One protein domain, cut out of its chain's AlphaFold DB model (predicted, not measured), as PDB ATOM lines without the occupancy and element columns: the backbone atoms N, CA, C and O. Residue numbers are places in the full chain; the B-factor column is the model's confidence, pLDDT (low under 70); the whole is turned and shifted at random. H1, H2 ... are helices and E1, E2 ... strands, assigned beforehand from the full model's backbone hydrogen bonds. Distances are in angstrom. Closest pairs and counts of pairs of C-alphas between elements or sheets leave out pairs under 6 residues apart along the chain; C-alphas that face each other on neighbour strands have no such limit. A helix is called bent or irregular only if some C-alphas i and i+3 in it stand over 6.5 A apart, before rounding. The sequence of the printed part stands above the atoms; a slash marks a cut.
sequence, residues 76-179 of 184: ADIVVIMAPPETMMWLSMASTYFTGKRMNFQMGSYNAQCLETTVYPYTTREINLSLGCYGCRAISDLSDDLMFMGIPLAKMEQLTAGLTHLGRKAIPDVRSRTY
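AT A GLANCE: This is residues 76 to 179 of the 184 residues of the protein "DUF169 domain-containing protein" of Nitrospirae bacterium (UniProt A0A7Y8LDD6). Look first for a small sheet of three strands, E1, E3 and E2, sandwiched between two helices: H2 covers one face and H1 the other, while H4 runs on from the end of E3 and crosses H1. H3 sits far out on the loop between E2 and E3, and H5 lies at the opposite end of the model, where residues 172 to 177 stick out. The printed part has 104 residues with five named helices and three named strands, in the order E1 H1 H2 E2 H3 E3 H4 H5; the sheet's order is E1, E3, E2, all antiparallel, and the class is mixed, helices and strands. The whole is compact, with a radius of gyration of the C-alphas of 14.1 A and spans of 39 by 28 by 22 A.

IN THESE COORDINATES: Find C-alpha 78 at (77.059, 114.497, 76.507); from there E1, residues 78 to 83, runs 16.0 A. E3 is residues 147 to 152, 17.0 A, and E2 is residues 128 to 130, 7.0 A. H1, residues 85 to 96, is 17.0 A long; H2, residues 112 to 124, starts at C-alpha 112 at (90.105, 118.368, 75.550) and is 15.8 A long. H4, residues 153 to 167, runs 21.1 A. H3, residues 134 to 139, and H5, residues 170 to 175, are 8.6 A each; H5 ends at C-alpha 175 at (76.439, 143.223, 71.085). H2 is only just irregular, with C-alphas 116 and 119 6.6 A apart; H4 is irregular, with C-alphas 154 and 157 7.1 A apart.

HOW THE PARTS SIT: Look between E1 and E3 for N 81 and O 149, 2.9 A apart, and between E3 and E2 for N 130 and O 148, 2.9 A. There are three layers, helices on both faces of a sheet: H1 and H4 on one face, H2 on the other. H2 is 6.4 A in height over the sheet; its closest C-alphas to E3 are Thr 117 and Gly 150, 3.9 A. H1, at a height of 9.8 A, lies over E3. H1 touches H4, the closest C-alphas being Ala 94 and Gly 162, 4.2 A, about perpendicular at 74 degrees. H3 and H5 are not on the sheet. Every O i to N i+4 pair is within hydrogen-bond range in H1, H3 and H5; in H2 it is 5 of 9 and in H4 9 of 11.

THE WHOLE: The C-alphas farthest apart, Ile 139 and Tyr 179, are 41.1 A apart. The printed part has no cut; the link from H1 to H2, 15 residues, is long. No printed residue is under 70 in pLDDT.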
ATOM      1  N   ALA A  76      71.989 111.041  73.539       94.38
ATOM      2  CA  ALA A  76      73.353 111.434  73.862       94.38
ATOM      3  C   ALA A  76      73.586 111.422  75.379       94.38
ATOM      4  O   ALA A  76      72.728 111.846  76.156       94.38
ATOM      5  N   ASP A  77      74.774 111.006  75.802       96.25
ATOM      6  CA  ASP A  77      75.209 111.209  77.181       96.25
ATOM      7  C   ASP A  77      75.618 112.669  77.396       96.25
ATOM      8  O   ASP A  77      75.146 113.339  78.321       96.25
ATOM      9  N   ILE A  78      76.453 113.169  76.482       97.81
ATOM     10  CA  ILE A  78      77.059 114.497  76.507       97.81
ATOM     11  C   ILE A  78      76.834 115.201  75.167       97.81
ATOM     12  O   ILE A  78      77.002 114.610  74.103       97.81
ATOM     13  N   VAL A  79      76.496 116.486  75.230       97.81
ATOM     14  CA  VAL A  79      76.509 117.416  74.102       97.81
ATOM     15  C   VAL A  79      77.812 118.202  74.156       97.81
ATOM     16  O   VAL A  79      78.119 118.819  75.176       97.81
ATOM     17  N   VAL A  80      78.575 118.191  73.064       97.38
ATOM     18  CA  VAL A  80      79.807 118.979  72.944       97.38
ATOM     19  C   VAL A  80      79.573 120.152  72.003       97.38
ATOM     20  O   VAL A  80      79.110 119.966  70.880       97.38
ATOM     21  N   ILE A  81      79.910 121.356  72.457       97.56
ATOM     22  CA  ILE A  81      79.856 122.583  71.658       97.56
ATOM     23  C   ILE A  81      81.281 123.056  71.400       97.56
ATOM     24  O   ILE A  81      82.059 123.195  72.341       97.56
ATOM     25  N   MET A  82      81.599 123.333  70.137       96.44
ATOM     26  CA  MET A  82      82.842 123.977  69.710       96.44
ATOM     27  C   MET A  82      82.498 125.351  69.150       96.44
ATOM     28  O   MET A  82      81.785 125.441  68.154       96.44
ATOM     29  N   ALA A  83      82.934 126.413  69.819       97.50
ATOM     30  CA  ALA A  83      82.591 127.783  69.445       97.50
ATOM     31  C   ALA A  83      83.573 128.791  70.072       97.50
ATOM     32  O   ALA A  83      84.342 128.420  70.966       97.50
ATOM     33  N   PRO A  84      83.550 130.065  69.646       97.81
ATOM     34  CA  PRO A  84      84.398 131.094  70.232       97.81
ATOM     35  C   PRO A  84      84.154 131.342  71.732       97.81
ATOM     36  O   PRO A  84      83.068 131.039  72.244       97.81
ATOM     37  N   PRO A  85      85.120 131.953  72.451       97.69
ATOM     38  CA  PRO A  85      85.017 132.231  73.883       97.69
ATOM     39  C   PRO A  85      83.749 132.987  74.297       97.69
ATOM     40  O   PRO A  85      83.198 132.722  75.363       97.69
ATOM     41  N   GLU A  86      83.243 133.894  73.457       97.19
ATOM     42  CA  GLU A  86      82.003 134.625  73.743       97.19
ATOM     43  C   GLU A  86      80.804 133.668  73.867       97.19
ATOM     44  O   GLU A  86      79.993 133.787  74.784       97.19
ATOM     45  N   THR A  87      80.709 132.663  72.993       98.00
ATOM     46  CA  THR A  87      79.669 131.634  73.089       98.00
ATOM     47  C   THR A  87      79.806 130.846  74.389       98.00
ATOM     48  O   THR A  87      78.806 130.614  75.067       98.00
ATOM     49  N   MET A  88      81.032 130.499  74.791       98.00
ATOM     50  CA  MET A  88      81.290 129.812  76.064       98.00
ATOM     51  C   MET A  88      80.863 130.644  77.272       98.00
ATOM     52  O   MET A  88      80.276 130.106  78.213       98.00
ATOM     53  N   MET A  89      81.106 131.957  77.236       97.56
ATOM     54  CA  MET A  89      80.645 132.900  78.256       97.56
ATOM     55  C   MET A  89      79.116 132.881  78.364       97.56
ATOM     56  O   MET A  89      78.585 132.689  79.461       97.56
ATOM     57  N   TRP A  90      78.400 133.008  77.242       98.44
ATOM     58  CA  TRP A  90      76.936 133.010  77.243       98.44
ATOM     59  C   TRP A  90      76.335 131.694  77.723       98.44
ATOM     60  O   TRP A  90      75.397 131.711  78.516       98.44
ATOM     61  N   LEU A  91      76.894 130.558  77.305       98.38
ATOM     62  CA  LEU A  91      76.461 129.242  77.776       98.38
ATOM     63  C   LEU A  91      76.728 129.062  79.276       98.38
ATOM     64  O   LEU A  91      75.881 128.539  79.996       98.38
ATOM     65  N   SER A  92      77.861 129.557  79.775       97.94
ATOM     66  CA  SER A  92      78.179 129.516  81.205       97.94
ATOM     67  C   SER A  92      77.170 130.331  82.017       97.94
ATOM     68  O   SER A  92      76.592 129.816  82.975       97.94
ATOM     69  N   MET A  93      76.877 131.564  81.588       98.06
ATOM     70  CA  MET A  93      75.848 132.409  82.209       98.06
ATOM     71  C   MET A  93      74.453 131.780  82.123       98.06
ATOM     72  O   MET A  93      73.700 131.805  83.093       98.06
ATOM     73  N   ALA A  94      74.104 131.193  80.979       98.50
ATOM     74  CA  ALA A  94      72.826 130.524  80.775       98.50
ATOM     75  C   ALA A  94      72.660 129.319  81.711       98.50
ATOM     76  O   ALA A  94      71.597 129.140  82.306       98.50
ATOM     77  N   SER A  95      73.720 128.527  81.899       97.88
ATOM     78  CA  SER A  95      73.687 127.335  82.754       97.88
ATOM     79  C   SER A  95      73.377 127.663  84.217       97.88
ATOM     80  O   SER A  95      72.753 126.868  84.922       97.88
ATOM     81  N   THR A  96      73.749 128.860  84.667       97.38
ATOM     82  CA  THR A  96      73.552 129.313  86.046       97.38
ATOM     83  C   THR A  96      72.453 130.360  86.172       97.38
ATOM     84  O   THR A  96      72.168 130.771  87.291       97.38
ATOM     85  N   TYR A  97      71.761 130.716  85.085       98.19
ATOM     86  CA  TYR A  97      70.765 131.794  85.035       98.19
ATOM     87  C   TYR A  97      69.731 131.729  86.172       98.19
ATOM     88  O   TYR A  97      69.492 132.720  86.854       98.19
ATOM     89  N   PHE A  98      69.167 130.547  86.431       97.81
ATOM     90  CA  PHE A  98      68.140 130.352  87.465       97.81
ATOM     91  C   PHE A  98      68.695 130.082  88.868       97.81
ATOM     92  O   PHE A  98      67.929 129.994  89.822       97.81
ATOM     93  N   THR A  99      70.009 129.901  89.012       96.50
ATOM     94  CA  THR A  99      70.620 129.485  90.288       96.50
ATOM     95  C   THR A  99      71.637 130.477  90.837       96.50
ATOM     96  O   THR A  99      71.947 130.421  92.022       96.50
ATOM     97  N   GLY A 100      72.215 131.333  89.989       95.62
ATOM     98  CA  GLY A 100      73.325 132.225  90.327       95.62
ATOM     99  C   GLY A 100      74.600 131.507  90.792       95.62
ATOM    100  O   GLY A 100      75.541 132.162  91.240       95.62
ATOM    101  N   LYS A 101      74.650 130.169  90.727       94.06
ATOM    102  CA  LYS A 101      75.771 129.387  91.255       94.06
ATOM    103  C   LYS A 101      77.039 129.668  90.461       94.06
ATOM    104  O   LYS A 101      77.016 129.770  89.239       94.06
ATOM    105  N   ARG A 102      78.172 129.757  91.156       94.12
ATOM    106  CA  ARG A 102      79.481 129.847  90.502       94.12
ATOM    107  C   ARG A 102      79.826 128.493  89.882       94.12
ATOM    108  O   ARG A 102      79.715 127.469  90.550       94.12
ATOM    109  N   MET A 103      80.264 128.503  88.628       93.75
ATOM    110  CA  MET A 103      80.806 127.311  87.976       93.75
ATOM    111  C   MET A 103      82.247 127.059  88.415       93.75
ATOM    112  O   MET A 103      83.022 128.004  88.559       93.75
ATOM    113  N   ASN A 104      82.604 125.784  88.563       94.38
ATOM    114  CA  ASN A 104      83.974 125.339  88.791       94.38
ATOM    115  C   ASN A 104      84.408 124.496  87.595       94.38
ATOM    116  O   ASN A 104      83.926 123.380  87.420       94.38
ATOM    117  N   PHE A 105      85.302 125.040  86.776       95.44
ATOM    118  CA  PHE A 105      85.851 124.335  85.623       95.44
ATOM    119  C   PHE A 105      87.104 123.555  86.018       95.44
ATOM    120  O   PHE A 105      87.929 124.051  86.784       95.44
ATOM    121  N   GLN A 106      87.249 122.347  85.480       94.19
ATOM    122  CA  GLN A 106      88.414 121.486  85.676       94.19
ATOM    123  C   GLN A 106      89.124 121.315  84.338       94.19
ATOM    124  O   GLN A 106      88.642 120.609  83.453       94.19
ATOM    125  N   MET A 107      90.258 121.992  84.175       91.06
ATOM    126  CA  MET A 107      90.953 122.067  82.895       91.06
ATOM    127  C   MET A 107      92.463 121.997  83.093       91.06
ATOM    128  O   MET A 107      93.041 122.801  83.821       91.06
ATOM    129  N   GLY A 108      93.097 121.053  82.402       88.88
ATOM    130  CA  GLY A 108      94.551 120.963  82.275       88.88
ATOM    131  C   GLY A 108      95.053 121.455  80.916       88.88
ATOM    132  O   GLY A 108      96.230 121.763  80.779       88.88
ATOM    133  N   SER A 109      94.177 121.554  79.909       87.94
ATOM    134  CA  SER A 109      94.475 121.858  78.496       87.94
ATOM    135  C   SER A 109      95.305 120.786  77.769       87.94
ATOM    136  O   SER A 109      95.836 121.008  76.679       87.94
ATOM    137  N   TYR A 110      95.389 119.581  78.338       92.88
ATOM    138  CA  TYR A 110      96.068 118.433  77.721       92.88
ATOM    139  C   TYR A 110      95.099 117.424  77.105       92.88
ATOM    140  O   TYR A 110      95.465 116.733  76.151       92.88
ATOM    141  N   ASN A 111      93.856 117.365  77.590       94.44
ATOM    142  CA  ASN A 111      92.891 116.328  77.230       94.44
ATOM    143  C   ASN A 111      91.495 116.926  76.978       94.44
ATOM    144  O   ASN A 111      90.581 116.756  77.773       94.44
ATOM    145  N   ALA A 112      91.322 117.610  75.847       95.31
ATOM    146  CA  ALA A 112      90.105 118.368  75.550       95.31
ATOM    147  C   ALA A 112      88.871 117.494  75.278       95.31
ATOM    148  O   ALA A 112      87.980 117.373  76.121       95.31
ATOM    149  N   GLN A 113      88.816 116.866  74.098       95.06
ATOM    150  CA  GLN A 113      87.627 116.123  73.673       95.06
ATOM    151  C   GLN A 113      87.380 114.884  74.540       95.06
ATOM    152  O   GLN A 113      86.255 114.604  74.930       95.06
ATOM    153  N   CYS A 114      88.438 114.140  74.867       96.62
ATOM    154  CA  CYS A 114      88.321 112.896  75.622       96.62
ATOM    155  C   CYS A 114      87.991 113.121  77.104       96.62
ATOM    156  O   CYS A 114      87.092 112.470  77.622       96.62
ATOM    157  N   LEU A 115      88.687 114.032  77.793       97.44
ATOM    158  CA  LEU A 115      88.526 114.207  79.238       97.44
ATOM    159  C   LEU A 115      87.630 115.391  79.574       97.44
ATOM    160  O   LEU A 115      86.535 115.203  80.095       97.44
ATOM    161  N   GLU A 116      88.099 116.599  79.280       97.75
ATOM    162  CA  GLU A 116      87.521 117.842  79.790       97.75
ATOM    163  C   GLU A 116      86.082 118.042  79.315       97.75
ATOM    164  O   GLU A 116      85.258 118.537  80.074       97.75
ATOM    165  N   THR A 117      85.752 117.602  78.102       97.81
ATOM    166  CA  THR A 117      84.410 117.771  77.522       97.81
ATOM    167  C   THR A 117      83.591 116.487  77.458       97.81
ATOM    168  O   THR A 117      82.398 116.575  77.205       97.81
ATOM    169  N   THR A 118      84.184 115.314  77.720       97.75
ATOM    170  CA  THR A 118      83.464 114.029  77.678       97.75
ATOM    171  C   THR A 118      83.509 113.307  79.018       97.75
ATOM    172  O   THR A 118      82.501 113.301  79.720       97.75
ATOM    173  N   VAL A 119      84.642 112.718  79.420       97.81
ATOM    174  CA  VAL A 119      84.704 111.882  80.639       97.81
ATOM    175  C   VAL A 119      84.382 112.671  81.907       97.81
ATOM    176  O   VAL A 119      83.650 112.164  82.759       97.81
ATOM    177  N   TYR A 120      84.869 113.907  82.039       97.81
ATOM    178  CA  TYR A 120      84.572 114.728  83.211       97.81
ATOM    179  C   TYR A 120      83.069 115.047  83.310       97.81
ATOM    180  O   TYR A 120      82.471 114.678  84.325       97.81
ATOM    181  N   PRO A 121      82.400 115.608  82.280       98.00
ATOM    182  CA  PRO A 121      80.947 115.782  82.308       98.00
ATOM    183  C   PRO A 121      80.157 114.480  82.473       98.00
ATOM    184  O   PRO A 121      79.133 114.458  83.154       98.00
ATOM    185  N   TYR A 122      80.632 113.383  81.882       97.75
ATOM    186  CA  TYR A 122      79.963 112.082  81.937       97.75
ATOM    187  C   TYR A 122      79.927 111.514  83.357       97.75
ATOM    188  O   TYR A 122      78.881 111.064  83.830       97.75
ATOM    189  N   THR A 123      81.059 111.583  84.057       96.94
ATOM    190  CA  THR A 123      81.220 111.009  85.400       96.94
ATOM    191  C   THR A 123      80.704 111.927  86.503       96.94
ATOM    192  O   THR A 123      80.040 111.459  87.424       96.94
ATOM    193  N   THR A 124      80.957 113.234  86.407       97.06
ATOM    194  CA  THR A 124      80.567 114.207  87.445       97.06
ATOM    195  C   THR A 124      79.153 114.740  87.274       97.06
ATOM    196  O   THR A 124      78.593 115.305  88.209       97.06
ATOM    197  N   ARG A 125      78.574 114.574  86.077       97.19
ATOM    198  CA  ARG A 125      77.320 115.214  85.667       97.19
ATOM    199  C   ARG A 125      77.367 116.735  85.756       97.19
ATOM    200  O   ARG A 125      76.306 117.344  85.828       97.19
ATOM    201  N   GLU A 126      78.546 117.351  85.681       97.31
ATOM    202  CA  GLU A 126      78.726 118.804  85.626       97.31
ATOM    203  C   GLU A 126      79.149 119.294  84.235       97.31
ATOM    204  O   GLU A 126      79.743 118.561  83.450       97.31
ATOM    205  N   ILE A 127      78.800 120.541  83.903       98.31
ATOM    206  CA  ILE A 127      79.285 121.187  82.671       98.31
ATOM    207  C   ILE A 127      80.762 121.514  82.851       98.31
ATOM    208  O   ILE A 127      81.164 121.955  83.927       98.31
ATOM    209  N   ASN A 128      81.551 121.367  81.789       98.25
ATOM    210  CA  ASN A 128      82.951 121.762  81.822       98.25
ATOM    211  C   ASN A 128      83.434 122.390  80.510       98.25
ATOM    212  O   ASN A 128      82.851 122.166  79.448       98.25
ATOM    213  N   LEU A 129      84.498 123.187  80.609       97.50
ATOM    214  CA  LEU A 129      85.138 123.886  79.497       97.50
ATOM    215  C   LEU A 129      86.493 123.272  79.155       97.50
ATOM    216  O   LEU A 129      87.161 122.684  80.002       97.50
ATOM    217  N   SER A 130      86.914 123.489  77.914       97.25
ATOM    218  CA  SER A 130      88.266 123.218  77.448       97.25
ATOM    219  C   SER A 130      88.730 124.294  76.470       97.25
ATOM    220  O   SER A 130      87.964 124.772  75.631       97.25
ATOM    221  N   LEU A 131      90.016 124.635  76.535       95.25
ATOM    222  CA  LEU A 131      90.700 125.482  75.549       95.25
ATOM    223  C   LEU A 131      91.077 124.717  74.266       95.25
ATOM    224  O   LEU A 131      91.704 125.272  73.359       95.25
ATOM    225  N   GLY A 132      90.732 123.431  74.188       93.62
ATOM    226  CA  GLY A 132      91.333 122.515  73.234       93.62
ATOM    227  C   GLY A 132      92.675 122.005  73.748       93.62
ATOM    228  O   GLY A 132      93.319 122.616  74.598       93.62
ATOM    229  N   CYS A 133      93.106 120.855  73.235       94.25
ATOM    230  CA  CYS A 133      94.414 120.315  73.566       94.25
ATOM    231  C   CYS A 133      95.335 120.355  72.358       94.25
ATOM    232  O   CYS A 133      94.890 120.395  71.209       94.25
ATOM    233  N   TYR A 134      96.636 120.257  72.634       92.62
ATOM    234  CA  TYR A 134      97.658 120.124  71.599       92.62
ATOM    235  C   TYR A 134      97.284 119.067  70.556       92.62
ATOM    236  O   TYR A 134      97.467 119.289  69.370       92.62
ATOM    237  N   GLY A 135      96.766 117.910  70.996       89.75
ATOM    238  CA  GLY A 135      96.405 116.814  70.098       89.75
ATOM    239  C   GLY A 135      95.351 117.239  69.081       89.75
ATOM    240  O   GLY A 135      95.584 117.079  67.892       89.75
ATOM    241  N   CYS A 136      94.247 117.838  69.541       89.38
ATOM    242  CA  CYS A 136      93.197 118.360  68.668       89.38
ATOM    243  C   CYS A 136      93.771 119.348  67.644       89.38
ATOM    244  O   CYS A 136      93.549 119.174  66.452       89.38
ATOM    245  N   ARG A 137      94.565 120.326  68.090       91.38
ATOM    246  CA  ARG A 137      95.129 121.360  67.202       91.38
ATOM    247  C   ARG A 137      96.173 120.820  66.221       91.38
ATOM    248  O   ARG A 137      96.280 121.316  65.114       91.38
ATOM    249  N   ALA A 138      96.928 119.795  66.609       89.94
ATOM    250  CA  ALA A 138      97.976 119.228  65.764       89.94
ATOM    251  C   ALA A 138      97.449 118.298  64.657       89.94
ATOM    252  O   ALA A 138      98.173 118.044  63.698       89.94
ATOM    253  N   ILE A 139      96.239 117.741  64.801       86.44
ATOM    254  CA  ILE A 139      95.723 116.678  63.913       86.44
ATOM    255  C   ILE A 139      94.402 117.029  63.218       86.44
ATOM    256  O   ILE A 139      93.852 116.186  62.513       86.44
ATOM    257  N   SER A 140      93.872 118.231  63.442       86.62
ATOM    258  CA  SER A 140      92.621 118.700  62.837       86.62
ATOM    259  C   SER A 140      92.755 120.124  62.307       86.62
ATOM    260  O   SER A 140      93.740 120.806  62.567       86.62
ATOM    261  N   ASP A 141      91.739 120.564  61.579       89.00
ATOM    262  CA  ASP A 141      91.544 121.907  61.032       89.00
ATOM    263  C   ASP A 141      90.859 122.863  62.028       89.00
ATOM    264  O   ASP A 141      90.207 123.833  61.637       89.00
ATOM    265  N   LEU A 142      90.990 122.595  63.331       88.94
ATOM    266  CA  LEU A 142      90.402 123.423  64.375       88.94
ATOM    267  C   LEU A 142      91.000 124.837  64.361       88.94
ATOM    268  O   LEU A 142      92.208 125.009  64.514       88.94
ATOM    269  N   SER A 143      90.133 125.845  64.277       92.25
ATOM    270  CA  SER A 143      90.532 127.249  64.377       92.25
ATOM    271  C   SER A 143      91.064 127.622  65.773       92.25
ATOM    272  O   SER A 143      90.672 127.065  66.809       92.25
ATOM    273  N   ASP A 144      91.970 128.600  65.807       91.88
ATOM    274  CA  ASP A 144      92.608 129.102  67.029       91.88
ATOM    275  C   ASP A 144      91.643 129.826  67.967       91.88
ATOM    276  O   ASP A 144      91.854 129.854  69.179       91.88
ATOM    277  N   ASP A 145      90.543 130.337  67.424       95.00
ATOM    278  CA  ASP A 145      89.497 131.016  68.174       95.00
ATOM    279  C   ASP A 145      88.464 130.066  68.793       95.00
ATOM    280  O   ASP A 145      87.585 130.534  69.505       95.00
ATOM    281  N   LEU A 146      88.548 128.750  68.570       96.38
ATOM    282  CA  LEU A 146      87.577 127.805  69.116       96.38
ATOM    283  C   LEU A 146      87.969 127.305  70.507       96.38
ATOM    284  O   LEU A 146      89.087 126.847  70.759       96.38
ATOM    285  N   MET A 147      86.975 127.331  71.391       97.12
ATOM    286  CA  MET A 147      86.937 126.619  72.662       97.12
ATOM    287  C   MET A 147      85.939 125.463  72.580       97.12
ATOM    288  O   MET A 147      85.179 125.342  71.616       97.12
ATOM    289  N   PHE A 148      85.906 124.636  73.622       97.62
ATOM    290  CA  PHE A 148      84.989 123.514  73.730       97.62
ATOM    291  C   PHE A 148      84.228 123.566  75.054       97.62
ATOM    292  O   PHE A 148      84.778 123.956  76.085       97.62
ATOM    293  N   MET A 149      82.986 123.094  75.043       98.44
ATOM    294  CA  MET A 149      82.188 122.867  76.241       98.44
ATOM    295  C   MET A 149      81.533 121.494  76.172       98.44
ATOM    296  O   MET A 149      80.890 121.171  75.177       98.44
ATOM    297  N   GLY A 150      81.675 120.708  77.237       98.44
ATOM    298  CA  GLY A 150      80.940 119.465  77.432       98.44
ATOM    299  C   GLY A 150      79.756 119.678  78.364       98.44
ATOM    300  O   GLY A 150      79.921 120.187  79.475       98.44
ATOM    301  N   ILE A 151      78.563 119.296  77.915       98.56
ATOM    302  CA  ILE A 151      77.303 119.520  78.622       98.56
ATOM    303  C   ILE A 151      76.576 118.183  78.784       98.56
ATOM    304  O   ILE A 151      76.183 117.582  77.784       98.56
ATOM    305  N   PRO A 152      76.331 117.707  80.015       98.19
ATOM    306  CA  PRO A 152      75.468 116.551  80.227       98.19
ATOM    307  C   PRO A 152      74.079 116.809  79.647       98.19
ATOM    308  O   PRO A 152      73.487 117.851  79.934       98.19
ATOM    309  N   LEU A 153      73.522 115.855  78.888       96.19
ATOM    310  CA  LEU A 153      72.237 116.053  78.197       96.19
ATOM    311  C   LEU A 153      71.122 116.517  79.153       96.19
ATOM    312  O   LEU A 153      70.297 117.353  78.797       96.19
ATOM    313  N   ALA A 154      71.139 116.032  80.398       96.81
ATOM    314  CA  ALA A 154      70.180 116.404  81.438       96.81
ATOM    315  C   ALA A 154      70.173 117.906  81.802       96.81
ATOM    316  O   ALA A 154      69.193 118.376  82.367       96.81
ATOM    317  N   LYS A 155      71.232 118.667  81.489       97.44
ATOM    318  CA  LYS A 155      71.311 120.117  81.746       97.44
ATOM    319  C   LYS A 155      70.888 120.974  80.545       97.44
ATOM    320  O   LYS A 155      70.792 122.192  80.685       97.44
ATOM    321  N   MET A 156      70.614 120.369  79.384       96.81
ATOM    322  CA  MET A 156      70.307 121.105  78.148       96.81
ATOM    323  C   MET A 156      69.015 121.925  78.234       96.81
ATOM    324  O   MET A 156      68.970 123.041  77.720       96.81
ATOM    325  N   GLU A 157      67.980 121.419  78.903       96.81
ATOM    326  CA  GLU A 157      66.711 122.142  79.059       96.81
ATOM    327  C   GLU A 157      66.905 123.446  79.846       96.81
ATOM    328  O   GLU A 157      66.579 124.530  79.365       96.81
ATOM    329  N   GLN A 158      67.548 123.370  81.016       97.19
ATOM    330  CA  GLN A 158      67.862 124.554  81.819       97.19
ATOM    331  C   GLN A 158      68.772 125.530  81.059       97.19
ATOM    332  O   GLN A 158      68.552 126.742  81.098       97.19
ATOM    333  N   LEU A 159      69.784 125.008  80.363       98.12
ATOM    334  CA  LEU A 159      70.727 125.807  79.587       98.12
ATOM    335  C   LEU A 159      70.023 126.586  78.468       98.12
ATOM    336  O   LEU A 159      70.232 127.788  78.328       98.12
ATOM    337  N   THR A 160      69.171 125.923  77.685       98.00
ATOM    338  CA  THR A 160      68.443 126.555  76.570       98.00
ATOM    339  C   THR A 160      67.418 127.575  77.060       98.00
ATOM    340  O   THR A 160      67.300 128.652  76.469       98.00
ATOM    341  N   ALA A 161      66.746 127.306  78.183       98.62
ATOM    342  CA  ALA A 161      65.872 128.279  78.832       98.62
ATOM    343  C   ALA A 161      66.657 129.525  79.282       98.62
ATOM    344  O   ALA A 161      66.297 130.645  78.914       98.62
ATOM    345  N   GLY A 162      67.771 129.348  79.999       98.56
ATOM    346  CA  GLY A 162      68.630 130.456  80.432       98.56
ATOM    347  C   GLY A 162      69.163 131.275  79.253       98.56
ATOM    348  O   GLY A 162      69.112 132.505  79.272       98.56
ATOM    349  N   LEU A 163      69.588 130.605  78.179       98.25
ATOM    350  CA  LEU A 163      70.079 131.262  76.969       98.25
ATOM    351  C   LEU A 163      68.974 132.068  76.272       98.25
ATOM    352  O   LEU A 163      69.209 133.203  75.862       98.25
ATOM    353  N   THR A 164      67.754 131.527  76.208       98.50
ATOM    354  CA  THR A 164      66.578 132.229  75.671       98.50
ATOM    355  C   THR A 164      66.282 133.500  76.464       98.50
ATOM    356  O   THR A 164      66.000 134.542  75.877       98.50
ATOM    357  N   HIS A 165      66.378 133.447  77.795       98.38
ATOM    358  CA  HIS A 165      66.196 134.622  78.644       98.38
ATOM    359  C   HIS A 165      67.283 135.681  78.422       98.38
ATOM    360  O   HIS A 165      66.962 136.858  78.247       98.38
ATOM    361  N   LEU A 166      68.555 135.278  78.376       98.06
ATOM    362  CA  LEU A 166      69.673 136.185  78.091       98.06
ATOM    363  C   LEU A 166      69.557 136.819  76.695       98.06
ATOM    364  O   LEU A 166      69.868 138.000  76.526       98.06
ATOM    365  N   GLY A 167      69.038 136.068  75.720       97.50
ATOM    366  CA  GLY A 167      68.786 136.520  74.352       97.50
ATOM    367  C   GLY A 167      67.782 137.666  74.227       97.50
ATOM    368  O   GLY A 167      67.814 138.389  73.238       97.50
ATOM    369  N   ARG A 168      66.923 137.884  75.231       96.88
ATOM    370  CA  ARG A 168      65.935 138.978  75.219       96.88
ATOM    371  C   ARG A 168      66.544 140.346  75.518       96.88
ATOM    372  O   ARG A 168      65.937 141.350  75.166       96.88
ATOM    373  N   LYS A 169      67.684 140.391  76.216       93.94
ATOM    374  CA  LYS A 169      68.268 141.653  76.693       93.94
ATOM    375  C   LYS A 169      69.788 141.631  76.766       93.94
ATOM    376  O   LYS A 169      70.430 142.343  76.012       93.94
ATOM    377  N   ALA A 170      70.370 140.803  77.634       94.94
ATOM    378  CA  ALA A 170      71.806 140.843  77.924       94.94
ATOM    379  C   ALA A 170      72.681 140.625  76.677       94.94
ATOM    380  O   ALA A 170      73.648 141.352  76.472       94.94
ATOM    381  N   ILE A 171      72.324 139.652  75.831       95.62
ATOM    382  CA  ILE A 171      73.071 139.362  74.600       95.62
ATOM    383  C   ILE A 171      72.942 140.516  73.588       95.62
ATOM    384  O   ILE A 171      73.981 141.001  73.133       95.62
ATOM    385  N   PRO A 172      71.724 140.991  73.235       95.19
ATOM    386  CA  PRO A 172      71.566 142.194  72.420       95.19
ATOM    387  C   PRO A 172      72.327 143.408  72.960       95.19
ATOM    388  O   PRO A 172      73.094 143.994  72.205       95.19
ATOM    389  N   ASP A 173      72.179 143.727  74.251       94.25
ATOM    390  CA  ASP A 173      72.775 144.910  74.889       94.25
ATOM    391  C   ASP A 173      74.316 144.880  74.807       94.25
ATOM    392  O   ASP A 173      74.948 145.881  74.465       94.25
ATOM    393  N   VAL A 174      74.949 143.726  75.064       93.12
ATOM    394  CA  VAL A 174      76.412 143.579  74.926       93.12
ATOM    395  C   VAL A 174      76.849 143.734  73.469       93.12
ATOM    396  O   VAL A 174      77.826 144.435  73.191       93.12
ATOM    397  N   ARG A 175      76.119 143.138  72.520       93.06
ATOM    398  CA  ARG A 175      76.439 143.223  71.085       93.06
ATOM    399  C   ARG A 175      76.243 144.628  70.514       93.06
ATOM    400  O   ARG A 175      77.002 145.026  69.635       93.06
ATOM    401  N   SER A 176      75.287 145.396  71.037       94.06
ATOM    402  CA  SER A 176      75.094 146.814  70.705       94.06
ATOM    403  C   SER A 176      76.017 147.752  71.486       94.06
ATOM    404  O   SER A 176      75.947 148.965  71.293       94.06
ATOM    405  N   ARG A 177      76.892 147.218  72.355       88.56
ATOM    406  CA  ARG A 177      77.758 147.989  73.266       88.56
ATOM    407  C   ARG A 177      76.971 148.966  74.144       88.56
ATOM    408  O   ARG A 177      77.457 150.038  74.502       88.56
ATOM    409  N   THR A 178      75.749 148.592  74.501       82.94
ATOM    410  CA  THR A 178      74.890 149.352  75.400       82.94
ATOM    411  C   THR A 178      75.290 149.035  76.836       82.94
ATOM    412  O   THR A 178      74.814 148.079  77.442       82.94
ATOM    413  N   TYR A 179      76.202 149.836  77.389       75.81
ATOM    414  CA  TYR A 179      76.532 149.775  78.808       75.81
ATOM    415  C   TYR A 179      75.527 150.610  79.597       75.81
ATOM    416  O   TYR A 179      75.520 151.839  79.510       75.81
TER     417      TYR A 179